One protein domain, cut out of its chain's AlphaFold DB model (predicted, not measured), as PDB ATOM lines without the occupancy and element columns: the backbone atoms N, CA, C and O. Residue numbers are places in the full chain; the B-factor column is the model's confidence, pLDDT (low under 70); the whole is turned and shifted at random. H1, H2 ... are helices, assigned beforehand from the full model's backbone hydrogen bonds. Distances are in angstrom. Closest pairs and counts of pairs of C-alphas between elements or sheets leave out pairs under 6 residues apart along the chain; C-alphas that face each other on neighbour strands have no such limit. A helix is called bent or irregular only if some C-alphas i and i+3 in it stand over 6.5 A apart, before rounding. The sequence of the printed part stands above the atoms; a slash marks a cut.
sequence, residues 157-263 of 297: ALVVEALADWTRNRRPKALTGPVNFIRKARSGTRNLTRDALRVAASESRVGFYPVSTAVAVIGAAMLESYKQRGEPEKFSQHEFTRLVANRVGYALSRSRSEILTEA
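This is residues 157 to 263 of the 297 residues of the protein "Prim-Pol domain-containing protein" of Mycobacterium intermedium (UniProt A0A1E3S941). Four helices, H2 to H5, make an up-and-down bundle with H3 in its middle: H2 and H4 run close to its line, while H5 crosses it more steeply. At one end of the bundle the short H1 lies across H5 and meets the end of H4, and the short H6 packs on the last residues of H3. The printed part has 107 residues with six named helices, H1 to H6 along the chain, and no named strand; the class is all helix. It is compact, with a radius of gyration of the C-alphas of 13.3 A, and spans 41 by 28 by 19 A.

Start at H1, residues 157 to 165, which touches residues 244 to 248 alone of H5, residues 237 to 252, about perpendicular at 74 degrees; the closest C-alphas are those of Val 159 and Ala 245, 6.0 A apart. H1 and H4, residues 211 to 228, touch only at their ends, with the C-alphas of Leu 163 and Ser 212 closest at 5.2 A. Next look at H2, residues 172 to 183, and the hub H3, residues 189 to 205: they form a helical hairpin at a shallow tilt of 11 degrees, closest at the C-alphas of Pro 178 and Ala 196, 5.9 A. H3 and H4 form another helical hairpin, at 13 degrees, with the C-alphas of Ser 204 and Val 211 5.2 A apart. H2 and H4 touch and run the same way at a shallow tilt of 24 degrees, closest at the C-alphas of Arg 183 and Ala 221, 4.6 A. H5 touches H3 at a steep tilt of 40 degrees, the same way, with the C-alphas of Ser 202 and Ala 251 closest at 4.6 A; H2 and H5 are apart. H6, residues 256 to 263, touches residues 202 to 205 alone of H3, closest at the C-alphas of Ser 202 and Ile 259, 6.3 A. Every O i to N i+4 pair is within hydrogen-bond range in H1, H3, H4, H5 and H6; in H2 it is 5 of 8.

Find C-alpha 157 at (-108.841, -23.211, -71.200), where H1 begins. H2 is irregular, but only just: C-alphas 174 and 177 are 6.7 A apart. H3 runs 24.1 A from C-alpha 189 at (-108.512, -36.621, -47.469), H4 25.6 A and H5 22.3 A. H6 ends at C-alpha 263, (-128.589, -35.849, -59.033).

Look for the two C-alphas farthest apart at Gly 230 and Ser 257, 42.0 A. The printed part has no cut and no long link. The mean pLDDT of the printed part is 91.1, lowest among the helices in H6 at 79, and no printed residue is under 70.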
ATOM      1  N   ALA A 157    -107.854 -24.086 -70.565       73.75
ATOM      2  CA  ALA A 157    -108.841 -23.211 -71.200       73.75
ATOM      3  C   ALA A 157    -110.292 -23.623 -70.884       73.75
ATOM      4  O   ALA A 157    -111.086 -22.782 -70.474       73.75
ATOM      5  N   LEU A 158    -110.618 -24.919 -70.967       74.56
ATOM      6  CA  LEU A 158    -111.959 -25.424 -70.642       74.56
ATOM      7  C   LEU A 158    -112.262 -25.356 -69.143       74.56
ATOM      8  O   LEU A 158    -113.417 -25.226 -68.743       74.56
ATOM      9  N   VAL A 159    -111.239 -25.446 -68.287       88.88
ATOM     10  CA  VAL A 159    -111.412 -25.244 -66.841       88.88
ATOM     11  C   VAL A 159    -111.763 -23.788 -66.543       88.88
ATOM     12  O   VAL A 159    -112.670 -23.535 -65.751       88.88
ATOM     13  N   VAL A 160    -111.076 -22.841 -67.188       86.44
ATOM     14  CA  VAL A 160    -111.366 -21.404 -67.077       86.44
ATOM     15  C   VAL A 160    -112.775 -21.097 -67.580       86.44
ATOM     16  O   VAL A 160    -113.534 -20.440 -66.871       86.44
ATOM     17  N   GLU A 161    -113.155 -21.631 -68.741       82.06
ATOM     18  CA  GLU A 161    -114.508 -21.496 -69.292       82.06
ATOM     19  C   GLU A 161    -115.563 -22.060 -68.331       82.06
ATOM     20  O   GLU A 161    -116.514 -21.371 -67.976       82.06
ATOM     21  N   ALA A 162    -115.364 -23.271 -67.799       91.69
ATOM     22  CA  ALA A 162    -116.290 -23.858 -66.831       91.69
ATOM     23  C   ALA A 162    -116.444 -22.990 -65.568       91.69
ATOM     24  O   ALA A 162    -117.564 -22.797 -65.090       91.69
ATOM     25  N   LEU A 163    -115.339 -22.455 -65.032       94.38
ATOM     26  CA  LEU A 163    -115.343 -21.552 -63.874       94.38
ATOM     27  C   LEU A 163    -116.112 -20.250 -64.143       94.38
ATOM     28  O   LEU A 163    -116.732 -19.730 -63.210       94.38
ATOM     29  N   ALA A 164    -116.083 -19.756 -65.381       93.00
ATOM     30  CA  ALA A 164    -116.795 -18.557 -65.810       93.00
ATOM     31  C   ALA A 164    -118.282 -18.817 -66.113       93.00
ATOM     32  O   ALA A 164    -119.131 -18.003 -65.753       93.00
ATOM     33  N   ASP A 165    -118.613 -19.964 -66.708       93.69
ATOM     34  CA  ASP A 165    -119.939 -20.221 -67.278       93.69
ATOM     35  C   ASP A 165    -120.882 -20.969 -66.334       93.69
ATOM     36  O   ASP A 165    -122.105 -20.778 -66.353       93.69
ATOM     37  N   TRP A 166    -120.354 -21.863 -65.494       97.38
ATOM     38  CA  TRP A 166    -121.180 -22.698 -64.622       97.38
ATOM     39  C   TRP A 166    -121.483 -21.947 -63.330       97.38
ATOM     40  O   TRP A 166    -120.930 -22.251 -62.276       97.38
ATOM     41  N   THR A 167    -122.358 -20.945 -63.427       97.75
ATOM     42  CA  THR A 167    -122.619 -19.941 -62.376       97.75
ATOM     43  C   THR A 167    -124.004 -20.034 -61.740       97.75
ATOM     44  O   THR A 167    -124.299 -19.352 -60.759       97.75
ATOM     45  N   ARG A 168    -124.892 -20.882 -62.270       94.62
ATOM     46  CA  ARG A 168    -126.254 -21.044 -61.735       94.62
ATOM     47  C   ARG A 168    -126.227 -21.651 -60.328       94.62
ATOM     48  O   ARG A 168    -125.426 -22.534 -60.046       94.62
ATOM     49  N   ASN A 169    -127.153 -21.217 -59.470       95.38
ATOM     50  CA  ASN A 169    -127.156 -21.563 -58.045       95.38
ATOM     51  C   ASN A 169    -128.520 -22.038 -57.516       95.38
ATOM     52  O   ASN A 169    -129.102 -21.437 -56.617       95.38
ATOM     53  N   ARG A 170    -129.074 -23.105 -58.104       93.25
ATOM     54  CA  ARG A 170    -130.425 -23.602 -57.769       93.25
ATOM     55  C   ARG A 170    -130.510 -24.387 -56.452       93.25
ATOM     56  O   ARG A 170    -131.600 -24.553 -55.915       93.25
ATOM     57  N   ARG A 171    -129.393 -24.918 -55.947       90.06
ATOM     58  CA  ARG A 171    -129.291 -25.767 -54.745       90.06
ATOM     59  C   ARG A 171    -128.015 -25.452 -53.935       90.06
ATOM     60  O   ARG A 171    -127.224 -26.359 -53.676       90.06
ATOM     61  N   PRO A 172    -127.816 -24.211 -53.452       84.62
ATOM     62  CA  PRO A 172    -126.577 -23.794 -52.773       84.62
ATOM     63  C   PRO A 172    -126.198 -24.660 -51.562       84.62
ATOM     64  O   PRO A 172    -125.023 -24.854 -51.261       84.62
ATOM     65  N   LYS A 173    -127.193 -25.219 -50.860       87.88
ATOM     66  CA  LYS A 173    -126.988 -26.041 -49.654       87.88
ATOM     67  C   LYS A 173    -126.520 -27.474 -49.948       87.88
ATOM     68  O   LYS A 173    -126.102 -28.167 -49.024       87.88
ATOM     69  N   ALA A 174    -126.564 -27.929 -51.203       88.81
ATOM     70  CA  ALA A 174    -126.152 -29.288 -51.569       88.81
ATOM     71  C   ALA A 174    -124.651 -29.542 -51.306       88.81
ATOM     72  O   ALA A 174    -124.264 -30.657 -50.957       88.81
ATOM     73  N   LEU A 175    -123.816 -28.495 -51.348       89.44
ATOM     74  CA  LEU A 175    -122.379 -28.577 -51.057       89.44
ATOM     75  C   LEU A 175    -122.043 -28.822 -49.578       89.44
ATOM     76  O   LEU A 175    -120.952 -29.303 -49.268       89.44
ATOM     77  N   THR A 176    -122.952 -28.515 -48.647       89.81
ATOM     78  CA  THR A 176    -122.651 -28.532 -47.206       89.81
ATOM     79  C   THR A 176    -122.230 -29.917 -46.709       89.81
ATOM     80  O   THR A 176    -121.273 -30.035 -45.941       89.81
ATOM     81  N   GLY A 177    -122.920 -30.973 -47.151       88.44
ATOM     82  CA  GLY A 177    -122.620 -32.356 -46.769       88.44
ATOM     83  C   GLY A 177    -121.220 -32.809 -47.206       88.44
ATOM     84  O   GLY A 177    -120.405 -33.130 -46.335       88.44
ATOM     85  N   PRO A 178    -120.911 -32.797 -48.519       89.81
ATOM     86  CA  PRO A 178    -119.593 -33.172 -49.037       89.81
ATOM     87  C   PRO A 178    -118.441 -32.391 -48.387       89.81
ATOM     88  O   PRO A 178    -117.458 -32.984 -47.943       89.81
ATOM     89  N   VAL A 179    -118.585 -31.067 -48.259       95.12
ATOM     90  CA  VAL A 179    -117.566 -30.184 -47.664       95.12
ATOM     91  C   VAL A 179    -117.291 -30.551 -46.204       95.12
ATOM     92  O   VAL A 179    -116.135 -30.651 -45.791       95.12
ATOM     93  N   ASN A 180    -118.339 -30.798 -45.415       92.62
ATOM     94  CA  ASN A 180    -118.186 -31.205 -44.019       92.62
ATOM     95  C   ASN A 180    -117.529 -32.584 -43.879       92.62
ATOM     96  O   ASN A 180    -116.795 -32.803 -42.915       92.62
ATOM     97  N   PHE A 181    -117.781 -33.499 -44.818       91.38
ATOM     98  CA  PHE A 181    -117.182 -34.831 -44.804       91.38
ATOM     99  C   PHE A 181    -115.668 -34.775 -45.029       91.38
ATOM    100  O   PHE A 181    -114.918 -35.385 -44.270       91.38
ATOM    101  N   ILE A 182    -115.216 -33.977 -46.003       96.69
ATOM    102  CA  ILE A 182    -113.786 -33.743 -46.244       96.69
ATOM    103  C   ILE A 182    -113.150 -33.087 -45.025       96.69
ATOM    104  O   ILE A 182    -112.156 -33.592 -44.517       96.69
ATOM    105  N   ARG A 183    -113.747 -31.999 -44.519       95.62
ATOM    106  CA  ARG A 183    -113.185 -31.233 -43.397       95.62
ATOM    107  C   ARG A 183    -112.930 -32.107 -42.167       95.62
ATOM    108  O   ARG A 183    -111.934 -31.923 -41.485       95.62
ATOM    109  N   LYS A 184    -113.821 -33.066 -41.896       93.94
ATOM    110  CA  LYS A 184    -113.743 -33.977 -40.741       93.94
ATOM    111  C   LYS A 184    -112.960 -35.266 -41.018       93.94
ATOM    112  O   LYS A 184    -112.894 -36.128 -40.139       93.94
ATOM    113  N   ALA A 185    -112.401 -35.436 -42.216       93.56
ATOM    114  CA  ALA A 185    -111.695 -36.652 -42.589       93.56
ATOM    115  C   ALA A 185    -110.467 -36.873 -41.694       93.56
ATOM    116  O   ALA A 185    -109.641 -35.980 -41.510       93.56
ATOM    117  N   ARG A 186    -110.345 -38.088 -41.146       91.50
ATOM    118  CA  ARG A 186    -109.206 -38.510 -40.307       91.50
ATOM    119  C   ARG A 186    -108.108 -39.224 -41.098       91.50
ATOM    120  O   ARG A 186    -106.986 -39.342 -40.621       91.50
ATOM    121  N   SER A 187    -108.429 -39.670 -42.306       91.19
ATOM    122  CA  SER A 187    -107.518 -40.259 -43.283       91.19
ATOM    123  C   SER A 187    -108.147 -40.153 -44.677       91.19
ATOM    124  O   SER A 187    -109.331 -39.839 -44.813       91.19
ATOM    125  N   GLY A 188    -107.356 -40.380 -45.730       89.19
ATOM    126  CA  GLY A 188    -107.878 -40.441 -47.098       89.19
ATOM    127  C   GLY A 188    -108.413 -39.116 -47.660       89.19
ATOM    128  O   GLY A 188    -109.141 -39.153 -48.650       89.19
ATOM    129  N   THR A 189    -108.044 -37.966 -47.077       93.94
ATOM    130  CA  THR A 189    -108.512 -36.621 -47.469       93.94
ATOM    131  C   THR A 189    -108.478 -36.417 -48.984       93.94
ATOM    132  O   THR A 189    -109.493 -36.059 -49.570       93.94
ATOM    133  N   ARG A 190    -107.361 -36.752 -49.645       91.56
ATOM    134  CA  ARG A 190    -107.220 -36.658 -51.107       91.56
ATOM    135  C   ARG A 190    -108.319 -37.404 -51.870       91.56
ATOM    136  O   ARG A 190    -108.890 -36.849 -52.804       91.56
ATOM    137  N   ASN A 191    -108.622 -38.646 -51.491       85.44
ATOM    138  CA  ASN A 191    -109.629 -39.460 -52.179       85.44
ATOM    139  C   ASN A 191    -111.039 -38.899 -51.963       85.44
ATOM    140  O   ASN A 191    -111.832 -38.865 -52.899       85.44
ATOM    141  N   LEU A 192    -111.324 -38.392 -50.762       89.69
ATOM    142  CA  LEU A 192    -112.603 -37.753 -50.454       89.69
ATOM    143  C   LEU A 192    -112.786 -36.437 -51.212       89.69
ATOM    144  O   LEU A 192    -113.847 -36.221 -51.792       89.69
ATOM    145  N   THR A 193    -111.750 -35.597 -51.278       94.88
ATOM    146  CA  THR A 193    -111.745 -34.383 -52.107       94.88
ATOM    147  C   THR A 193    -111.997 -34.731 -53.565       94.88
ATOM    148  O   THR A 193    -112.874 -34.156 -54.207       94.88
ATOM    149  N   ARG A 194    -111.254 -35.712 -54.079       90.62
ATOM    150  CA  ARG A 194    -111.382 -36.212 -55.440       90.62
ATOM    151  C   ARG A 194    -112.830 -36.658 -55.729       90.62
ATOM    152  O   ARG A 194    -113.380 -36.327 -56.780       90.62
ATOM    153  N   ASP A 195    -113.458 -37.406 -54.831       85.88
ATOM    154  CA  ASP A 195    -114.814 -37.925 -55.038       85.88
ATOM    155  C   ASP A 195    -115.883 -36.830 -54.920       85.88
ATOM    156  O   ASP A 195    -116.826 -36.811 -55.715       85.88
ATOM    157  N   ALA A 196    -115.704 -35.873 -54.004       93.62
ATOM    158  CA  ALA A 196    -116.586 -34.718 -53.869       93.62
ATOM    159  C   ALA A 196    -116.515 -33.786 -55.081       93.62
ATOM    160  O   ALA A 196    -117.559 -33.399 -55.598       93.62
ATOM    161  N   LEU A 197    -115.313 -33.472 -55.584       95.88
ATOM    162  CA  LEU A 197    -115.145 -32.647 -56.784       95.88
ATOM    163  C   LEU A 197    -115.831 -33.276 -58.003       95.88
ATOM    164  O   LEU A 197    -116.353 -32.552 -58.841       95.88
ATOM    165  N   ARG A 198    -115.872 -34.614 -58.106       90.88
ATOM    166  CA  ARG A 198    -116.534 -35.303 -59.229       90.88
ATOM    167  C   ARG A 198    -118.030 -34.998 -59.240       90.88
ATOM    168  O   ARG A 198    -118.587 -34.663 -60.285       90.88
ATOM    169  N   VAL A 199    -118.664 -35.135 -58.075       89.69
ATOM    170  CA  VAL A 199    -120.086 -34.818 -57.906       89.69
ATOM    171  C   VAL A 199    -120.288 -33.323 -58.127       89.69
ATOM    172  O   VAL A 199    -121.136 -32.936 -58.923       89.69
ATOM    173  N   ALA A 200    -119.443 -32.493 -57.516       95.62
ATOM    174  CA  ALA A 200    -119.611 -31.054 -57.534       95.62
ATOM    175  C   ALA A 200    -119.458 -30.419 -58.916       95.62
ATOM    176  O   ALA A 200    -120.281 -29.589 -59.296       95.62
ATOM    177  N   ALA A 201    -118.467 -30.839 -59.700       95.38
ATOM    178  CA  ALA A 201    -118.319 -30.388 -61.080       95.38
ATOM    179  C   ALA A 201    -119.528 -30.801 -61.938       95.38
ATOM    180  O   ALA A 201    -120.048 -29.990 -62.701       95.38
ATOM    181  N   SER A 202    -120.028 -32.030 -61.756       92.81
ATOM    182  CA  SER A 202    -121.211 -32.521 -62.475       92.81
ATOM    183  C   SER A 202    -122.455 -31.694 -62.119       92.81
ATOM    184  O   SER A 202    -123.100 -31.125 -62.996       92.81
ATOM    185  N   GLU A 203    -122.761 -31.549 -60.829       94.12
ATOM    186  CA  GLU A 203    -123.913 -30.778 -60.340       94.12
ATOM    187  C   GLU A 203    -123.840 -29.289 -60.720       94.12
ATOM    188  O   GLU A 203    -124.858 -28.678 -61.060       94.12
ATOM    189  N   SER A 204    -122.639 -28.704 -60.736       96.88
ATOM    190  CA  SER A 204    -122.437 -27.321 -61.189       96.88
ATOM    191  C   SER A 204    -122.761 -27.160 -62.674       96.88
ATOM    192  O   SER A 204    -123.442 -26.209 -63.054       96.88
ATOM    193  N   ARG A 205    -122.372 -28.129 -63.518       94.94
ATOM    194  CA  ARG A 205    -122.666 -28.119 -64.963       94.94
ATOM    195  C   ARG A 205    -124.167 -28.117 -65.270       94.94
ATOM    196  O   ARG A 205    -124.584 -27.587 -66.301       94.94
ATOM    197  N   VAL A 206    -124.986 -28.693 -64.387       94.00
ATOM    198  CA  VAL A 206    -126.461 -28.667 -64.483       94.00
ATOM    199  C   VAL A 206    -127.100 -27.538 -63.659       94.00
ATOM    200  O   VAL A 206    -128.321 -27.375 -63.650       94.00
ATOM    201  N   GLY A 207    -126.276 -26.695 -63.034       94.75
ATOM    202  CA  GLY A 207    -126.659 -25.416 -62.449       94.75
ATOM    203  C   GLY A 207    -127.130 -25.460 -60.999       94.75
ATOM    204  O   GLY A 207    -127.929 -24.611 -60.590       94.75
ATOM    205  N   PHE A 208    -126.696 -26.451 -60.219       94.62
ATOM    206  CA  PHE A 208    -127.047 -26.531 -58.799       94.62
ATOM    207  C   PHE A 208    -126.296 -25.497 -57.958       94.62
ATOM    208  O   PHE A 208    -126.888 -24.926 -57.047       94.62
ATOM    209  N   TYR A 209    -125.041 -25.215 -58.275       96.88
ATOM    210  CA  TYR A 209    -124.232 -24.180 -57.633       96.88
ATOM    211  C   TYR A 209    -123.089 -23.759 -58.560       96.88
ATOM    212  O   TYR A 209    -122.748 -24.520 -59.471       96.88
ATOM    213  N   PRO A 210    -122.485 -22.576 -58.342       98.25
ATOM    214  CA  PRO A 210    -121.348 -22.153 -59.134       98.25
ATOM    215  C   PRO A 210    -120.159 -23.095 -58.936       98.25
ATOM    216  O   PRO A 210    -119.792 -23.399 -57.794       98.25
ATOM    217  N   VAL A 211    -119.510 -23.517 -60.022       98.00
ATOM    218  CA  VAL A 211    -118.347 -24.415 -59.912       98.00
ATOM    219  C   VAL A 211    -117.167 -23.722 -59.229       98.00
ATOM    220  O   VAL A 211    -116.461 -24.346 -58.442       98.00
ATOM    221  N   SER A 212    -117.014 -22.410 -59.423       97.94
ATOM    222  CA  SER A 212    -116.030 -21.585 -58.713       97.94
ATOM    223  C   SER A 212    -116.231 -21.624 -57.196       97.94
ATOM    224  O   SER A 212    -115.274 -21.818 -56.445       97.94
ATOM    225  N   THR A 213    -117.485 -21.540 -56.736       98.00
ATOM    226  CA  THR A 213    -117.826 -21.694 -55.316       98.00
ATOM    227  C   THR A 213    -117.473 -23.092 -54.824       98.00
ATOM    228  O   THR A 213    -116.805 -23.212 -53.799       98.00
ATOM    229  N   ALA A 214    -117.864 -24.143 -55.554       97.69
ATOM    230  CA  ALA A 214    -117.561 -25.526 -55.190       97.69
ATOM    231  C   ALA A 214    -116.052 -25.782 -55.053       97.69
ATOM    232  O   ALA A 214    -115.612 -26.342 -54.048       97.69
ATOM    233  N   VAL A 215    -115.256 -25.336 -56.031       98.19
ATOM    234  CA  VAL A 215    -113.795 -25.474 -56.031       98.19
ATOM    235  C   VAL A 215    -113.187 -24.774 -54.815       98.19
ATOM    236  O   VAL A 215    -112.421 -25.397 -54.080       98.19
ATOM    237  N   ALA A 216    -113.578 -23.527 -54.546       98.12
ATOM    238  CA  ALA A 216    -113.053 -22.765 -53.417       98.12
ATOM    239  C   ALA A 216    -113.342 -23.449 -52.067       98.12
ATOM    240  O   ALA A 216    -112.431 -23.675 -51.266       98.12
ATOM    241  N   VAL A 217    -114.600 -23.834 -51.813       98.19
ATOM    242  CA  VAL A 217    -114.992 -24.396 -50.507       98.19
ATOM    243  C   VAL A 217    -114.463 -25.812 -50.284       98.19
ATOM    244  O   VAL A 217    -114.151 -26.179 -49.148       98.19
ATOM    245  N   ILE A 218    -114.328 -26.611 -51.348       98.31
ATOM    246  CA  ILE A 218    -113.751 -27.957 -51.271       98.31
ATOM    247  C   ILE A 218    -112.231 -27.885 -51.065       98.31
ATOM    248  O   ILE A 218    -111.704 -28.627 -50.234       98.31
ATOM    249  N   GLY A 219    -111.535 -26.970 -51.747       98.06
ATOM    250  CA  GLY A 219    -110.102 -26.736 -51.541       98.06
ATOM    251  C   GLY A 219    -109.792 -26.311 -50.108       98.06
ATOM    252  O   GLY A 219    -108.937 -26.908 -49.451       98.06
ATOM    253  N   ALA A 220    -110.572 -25.368 -49.570       98.25
ATOM    254  CA  ALA A 220    -110.465 -24.955 -48.173       98.25
ATOM    255  C   ALA A 220    -110.712 -26.123 -47.198       98.25
ATOM    256  O   ALA A 220    -109.983 -26.275 -46.220       98.25
ATOM    257  N   ALA A 221    -111.702 -26.985 -47.464       98.19
ATOM    258  CA  ALA A 221    -111.972 -28.152 -46.623       98.19
ATOM    259  C   ALA A 221    -110.851 -29.203 -46.662       98.19
ATOM    260  O   ALA A 221    -110.558 -29.812 -45.633       98.19
ATOM    261  N   MET A 222    -110.218 -29.407 -47.822       98.06
ATOM    262  CA  MET A 222    -109.059 -30.292 -47.967       98.06
ATOM    263  C   MET A 222    -107.873 -29.782 -47.145       98.06
ATOM    264  O   MET A 222    -107.302 -30.547 -46.367       98.06
ATOM    265  N   LEU A 223    -107.532 -28.496 -47.283       97.88
ATOM    266  CA  LEU A 223    -106.461 -27.865 -46.513       97.88
ATOM    267  C   LEU A 223    -106.730 -27.946 -45.005       97.88
ATOM    268  O   LEU A 223    -105.849 -28.319 -44.236       97.88
ATOM    269  N   GLU A 224    -107.957 -27.646 -44.586       97.88
ATOM    270  CA  GLU A 224    -108.360 -27.702 -43.181       97.88
ATOM    271  C   GLU A 224    -108.244 -29.122 -42.604       97.88
ATOM    272  O   GLU A 224    -107.713 -29.307 -41.512       97.88
ATOM    273  N   SER A 225    -108.662 -30.145 -43.356       97.94
ATOM    274  CA  SER A 225    -108.503 -31.546 -42.945       97.94
ATOM    275  C   SER A 225    -107.036 -31.924 -42.722       97.94
ATOM    276  O   SER A 225    -106.722 -32.609 -41.747       97.94
ATOM    277  N   TYR A 226    -106.128 -31.469 -43.587       97.69
ATOM    278  CA  TYR A 226    -104.694 -31.697 -43.411       97.69
ATOM    279  C   TYR A 226    -104.121 -30.943 -42.207       97.69
ATOM    280  O   TYR A 226    -103.410 -31.546 -41.404       97.69
ATOM    281  N   LYS A 227    -104.496 -29.671 -42.012       97.19
ATOM    282  CA  LYS A 227    -104.100 -28.879 -40.833       97.19
ATOM    283  C   LYS A 227    -104.527 -29.543 -39.525       97.19
ATOM    284  O   LYS A 227    -103.705 -29.707 -38.631       97.19
ATOM    285  N   GLN A 228    -105.775 -30.004 -39.432       95.75
ATOM    286  CA  GLN A 228    -106.297 -30.687 -38.239       95.75
ATOM    287  C   GLN A 228    -105.596 -32.015 -37.928       95.75
ATOM    288  O   GLN A 228    -105.715 -32.530 -36.817       95.75
ATOM    289  N   ARG A 229    -104.897 -32.590 -38.908       94.31
ATOM    290  CA  ARG A 229    -104.111 -33.818 -38.759       94.31
ATOM    291  C   ARG A 229    -102.626 -33.538 -38.513       94.31
ATOM    292  O   ARG A 229    -101.878 -34.494 -38.359       94.31
ATOM    293  N   GLY A 230    -102.216 -32.268 -38.466       96.06
ATOM    294  CA  GLY A 230    -100.813 -31.876 -38.342       96.06
ATOM    295  C   GLY A 230     -99.984 -32.158 -39.598       96.06
ATOM    296  O   GLY A 230     -98.781 -32.324 -39.485       96.06
ATOM    297  N   GLU A 231    -100.621 -32.234 -40.774       95.69
ATOM    298  CA  GLU A 231     -99.978 -32.555 -42.063       95.69
ATOM    299  C   GLU A 231    -100.233 -31.480 -43.154       95.69
ATOM    300  O   GLU A 231    -100.601 -31.832 -44.284       95.69
ATOM    301  N   PRO A 232    -100.162 -30.164 -42.859       94.38
ATOM    302  CA  PRO A 232    -100.524 -29.108 -43.814       94.38
ATOM    303  C   PRO A 232     -99.729 -29.158 -45.128       94.38
ATOM    304  O   PRO A 232    -100.257 -28.785 -46.175       94.38
ATOM    305  N   GLU A 233     -98.494 -29.654 -45.093       94.38
ATOM    306  CA  GLU A 233     -97.589 -29.812 -46.234       94.38
ATOM    307  C   GLU A 233     -98.099 -30.797 -47.295       94.38
ATOM    308  O   GLU A 233     -97.678 -30.740 -48.449       94.38
ATOM    309  N   LYS A 234     -99.044 -31.681 -46.945       92.38
ATOM    310  CA  LYS A 234     -99.677 -32.588 -47.915       92.38
ATOM    311  C   LYS A 234    -100.666 -31.883 -48.841       92.38
ATOM    312  O   LYS A 234    -101.092 -32.477 -49.835       92.38
ATOM    313  N   PHE A 235    -101.057 -30.645 -48.535       95.56
ATOM    314  CA  PHE A 235    -101.823 -29.832 -49.467       95.56
ATOM    315  C   PHE A 235    -100.893 -29.231 -50.528       95.56
ATOM    316  O   PHE A 235    -100.009 -28.438 -50.222       95.56
ATOM    317  N   SER A 236    -101.140 -29.566 -51.793       93.88
ATOM    318  CA  SER A 236    -100.463 -28.969 -52.944       93.88
ATOM    319  C   SER A 236    -101.491 -28.297 -53.842       93.88
ATOM    320  O   SER A 236    -102.438 -28.943 -54.297       93.88
ATOM    321  N   GLN A 237    -101.288 -27.007 -54.123       93.56
ATOM    322  CA  GLN A 237    -102.149 -26.258 -55.037       93.56
ATOM    323  C   GLN A 237    -102.127 -26.870 -56.441       93.56
ATOM    324  O   GLN A 237    -103.169 -26.970 -57.080       93.56
ATOM    325  N   HIS A 238    -100.960 -27.329 -56.896       88.00
ATOM    326  CA  HIS A 238    -100.812 -27.989 -58.190       88.00
ATOM    327  C   HIS A 238    -101.645 -29.279 -58.265       88.00
ATOM    328  O   HIS A 238    -102.436 -29.454 -59.189       88.00
ATOM    329  N   GLU A 239    -101.550 -30.141 -57.246       89.31
ATOM    330  CA  GLU A 239    -102.357 -31.365 -57.190       89.31
ATOM    331  C   GLU A 239    -103.854 -31.051 -57.105       89.31
ATOM    332  O   GLU A 239    -104.666 -31.709 -57.754       89.31
ATOM    333  N   PHE A 240    -104.241 -30.034 -56.333       95.62
ATOM    334  CA  PHE A 240    -105.637 -29.624 -56.246       95.62
ATOM    335  C   PHE A 240    -106.170 -29.125 -57.596       95.62
ATOM    336  O   PHE A 240    -107.238 -29.562 -58.021       95.62
ATOM    337  N   THR A 241    -105.410 -28.292 -58.313       92.25
ATOM    338  CA  THR A 241    -105.749 -27.843 -59.673       92.25
ATOM    339  C   THR A 241    -105.919 -29.024 -60.624       92.25
ATOM    340  O   THR A 241    -106.892 -29.068 -61.377       92.25
ATOM    341  N   ARG A 242    -105.040 -30.028 -60.547       87.56
ATOM    342  CA  ARG A 242    -105.143 -31.242 -61.363       87.56
ATOM    343  C   ARG A 242    -106.406 -32.048 -61.051       87.56
ATOM    344  O   ARG A 242    -107.101 -32.498 -61.960       87.56
ATOM    345  N   LEU A 243    -106.773 -32.175 -59.770       92.06
ATOM    346  CA  LEU A 243    -108.052 -32.775 -59.377       92.06
ATOM    347  C   LEU A 243    -109.238 -31.993 -59.961       92.06
ATOM    348  O   LEU A 243    -110.174 -32.615 -60.459       92.06
ATOM    349  N   VAL A 244    -109.205 -30.659 -59.936       95.75
ATOM    350  CA  VAL A 244    -110.260 -29.818 -60.528       95.75
ATOM    351  C   VAL A 244    -110.364 -30.048 -62.033       95.75
ATOM    352  O   VAL A 244    -111.451 -30.378 -62.506       95.75
ATOM    353  N   ALA A 245    -109.255 -29.949 -62.773       86.88
ATOM    354  CA  ALA A 245    -109.218 -30.152 -64.222       86.88
ATOM    355  C   ALA A 245    -109.778 -31.521 -64.618       86.88
ATOM    356  O   ALA A 245    -110.627 -31.643 -65.503       86.88
ATOM    357  N   ASN A 246    -109.376 -32.546 -63.876       86.50
ATOM    358  CA  ASN A 246    -109.866 -33.896 -64.048       86.50
ATOM    359  C   ASN A 246    -111.385 -34.028 -63.803       86.50
ATOM    360  O   ASN A 246    -112.090 -34.733 -64.527       86.50
ATOM    361  N   ARG A 247    -111.927 -33.359 -62.779       91.25
ATOM    362  CA  ARG A 247    -113.366 -33.435 -62.480       91.25
ATOM    363  C   ARG A 247    -114.214 -32.573 -63.412       91.25
ATOM    364  O   ARG A 247    -115.342 -32.966 -63.704       91.25
ATOM    365  N   VAL A 248    -113.677 -31.467 -63.923       89.88
ATOM    366  CA  VAL A 248    -114.300 -30.686 -65.002       89.88
ATOM    367  C   VAL A 248    -114.355 -31.505 -66.289       89.88
ATOM    368  O   VAL A 248    -115.426 -31.600 -66.880       89.88
ATOM    369  N   GLY A 249    -113.260 -32.166 -66.680       80.88
ATOM    370  CA  GLY A 249    -113.240 -33.031 -67.863       80.88
ATOM    371  C   GLY A 249    -114.236 -34.185 -67.758       80.88
ATOM    372  O   GLY A 249    -115.007 -34.423 -68.684       80.88
ATOM    373  N   TYR A 250    -114.336 -34.814 -66.583       81.94
ATOM    374  CA  TYR A 250    -115.389 -35.796 -66.305       81.94
ATOM    375  C   TYR A 250    -116.800 -35.215 -66.405       81.94
ATOM    376  O   TYR A 250    -117.695 -35.830 -66.976       81.94
ATOM    377  N   ALA A 251    -117.034 -34.034 -65.832       86.75
ATOM    378  CA  ALA A 251    -118.341 -33.405 -65.917       86.75
ATOM    379  C   ALA A 251    -118.697 -33.093 -67.372       86.75
ATOM    380  O   ALA A 251    -119.852 -33.296 -67.730       86.75
ATOM    381  N   LEU A 252    -117.734 -32.644 -68.190       82.25
ATOM    382  CA  LEU A 252    -117.871 -32.343 -69.621       82.25
ATOM    383  C   LEU A 252    -118.143 -33.582 -70.482       82.25
ATOM    384  O   LEU A 252    -118.952 -33.493 -71.406       82.25
ATOM    385  N   SER A 253    -117.539 -34.726 -70.148       76.75
ATOM    386  CA  SER A 253    -117.684 -35.979 -70.903       76.75
ATOM    387  C   SER A 253    -119.058 -36.641 -70.762       76.75
ATOM    388  O   SER A 253    -119.354 -37.601 -71.462       76.75
ATOM    389  N   ARG A 254    -119.893 -36.173 -69.831       79.12
ATOM    390  CA  ARG A 254    -121.229 -36.726 -69.564       79.12
ATOM    391  C   ARG A 254    -122.323 -35.928 -70.256       79.12
ATOM    392  O   ARG A 254    -122.160 -34.734 -70.489       79.12
ATOM    393  N   SER A 255    -123.490 -36.514 -70.500       80.19
ATOM    394  CA  SER A 255    -124.645 -35.703 -70.895       80.19
ATOM    395  C   SER A 255    -125.230 -34.954 -69.685       80.19
ATOM    396  O   SER A 255    -125.205 -35.425 -68.544       80.19
ATOM    397  N   ARG A 256    -125.817 -33.770 -69.917       81.94
ATOM    398  CA  ARG A 256    -126.527 -33.026 -68.856       81.94
ATOM    399  C   ARG A 256    -127.735 -33.803 -68.314       81.94
ATOM    400  O   ARG A 256    -128.031 -33.691 -67.128       81.94
ATOM    401  N   SER A 257    -128.400 -34.591 -69.160       74.62
ATOM    402  CA  SER A 257    -129.558 -35.411 -68.780       74.62
ATOM    403  C   SER A 257    -129.180 -36.524 -67.797       74.62
ATOM    404  O   SER A 257    -129.848 -36.703 -66.779       74.62
ATOM    405  N   GLU A 258    -128.063 -37.221 -68.025       74.38
ATOM    406  CA  GLU A 258    -127.570 -38.256 -67.106       74.38
ATOM    407  C   GLU A 258    -127.148 -37.679 -65.759       74.38
ATOM    408  O   GLU A 258    -127.428 -38.272 -64.718       74.38
ATOM    409  N   ILE A 259    -126.475 -36.523 -65.771       83.06
ATOM    410  CA  ILE A 259    -126.100 -35.829 -64.537       83.06
ATOM    411  C   ILE A 259    -127.357 -35.453 -63.751       83.06
ATOM    412  O   ILE A 259    -127.418 -35.709 -62.550       83.06
ATOM    413  N   LEU A 260    -128.360 -34.865 -64.413       82.38
ATOM    414  CA  LEU A 260    -129.630 -34.527 -63.772       82.38
ATOM    415  C   LEU A 260    -130.301 -35.776 -63.203       82.38
ATOM    416  O   LEU A 260    -130.637 -35.780 -62.029       82.38
ATOM    417  N   THR A 261    -130.407 -36.847 -63.987       75.88
ATOM    418  CA  THR A 261    -131.011 -38.117 -63.556       75.88
ATOM    419  C   THR A 261    -130.307 -38.704 -62.331       75.88
ATOM    420  O   THR A 261    -130.968 -39.176 -61.412       75.88
ATOM    421  N   GLU A 262    -128.973 -38.652 -62.263       77.38
ATOM    422  CA  GLU A 262    -128.227 -39.082 -61.073       77.38
ATOM    423  C   GLU A 262    -128.485 -38.163 -59.870       77.38
ATOM    424  O   GLU A 262    -128.684 -38.644 -58.757       77.38
ATOM    425  N   ALA A 263    -128.500 -36.849 -60.092       80.38
ATOM    426  CA  ALA A 263    -128.589 -35.849 -59.033       80.38
ATOM    427  C   ALA A 263    -130.030 -35.577 -58.543       80.38
ATOM    428  O   ALA A 263    -130.235 -34.948 -57.499       80.38
TER     429      ALA A 263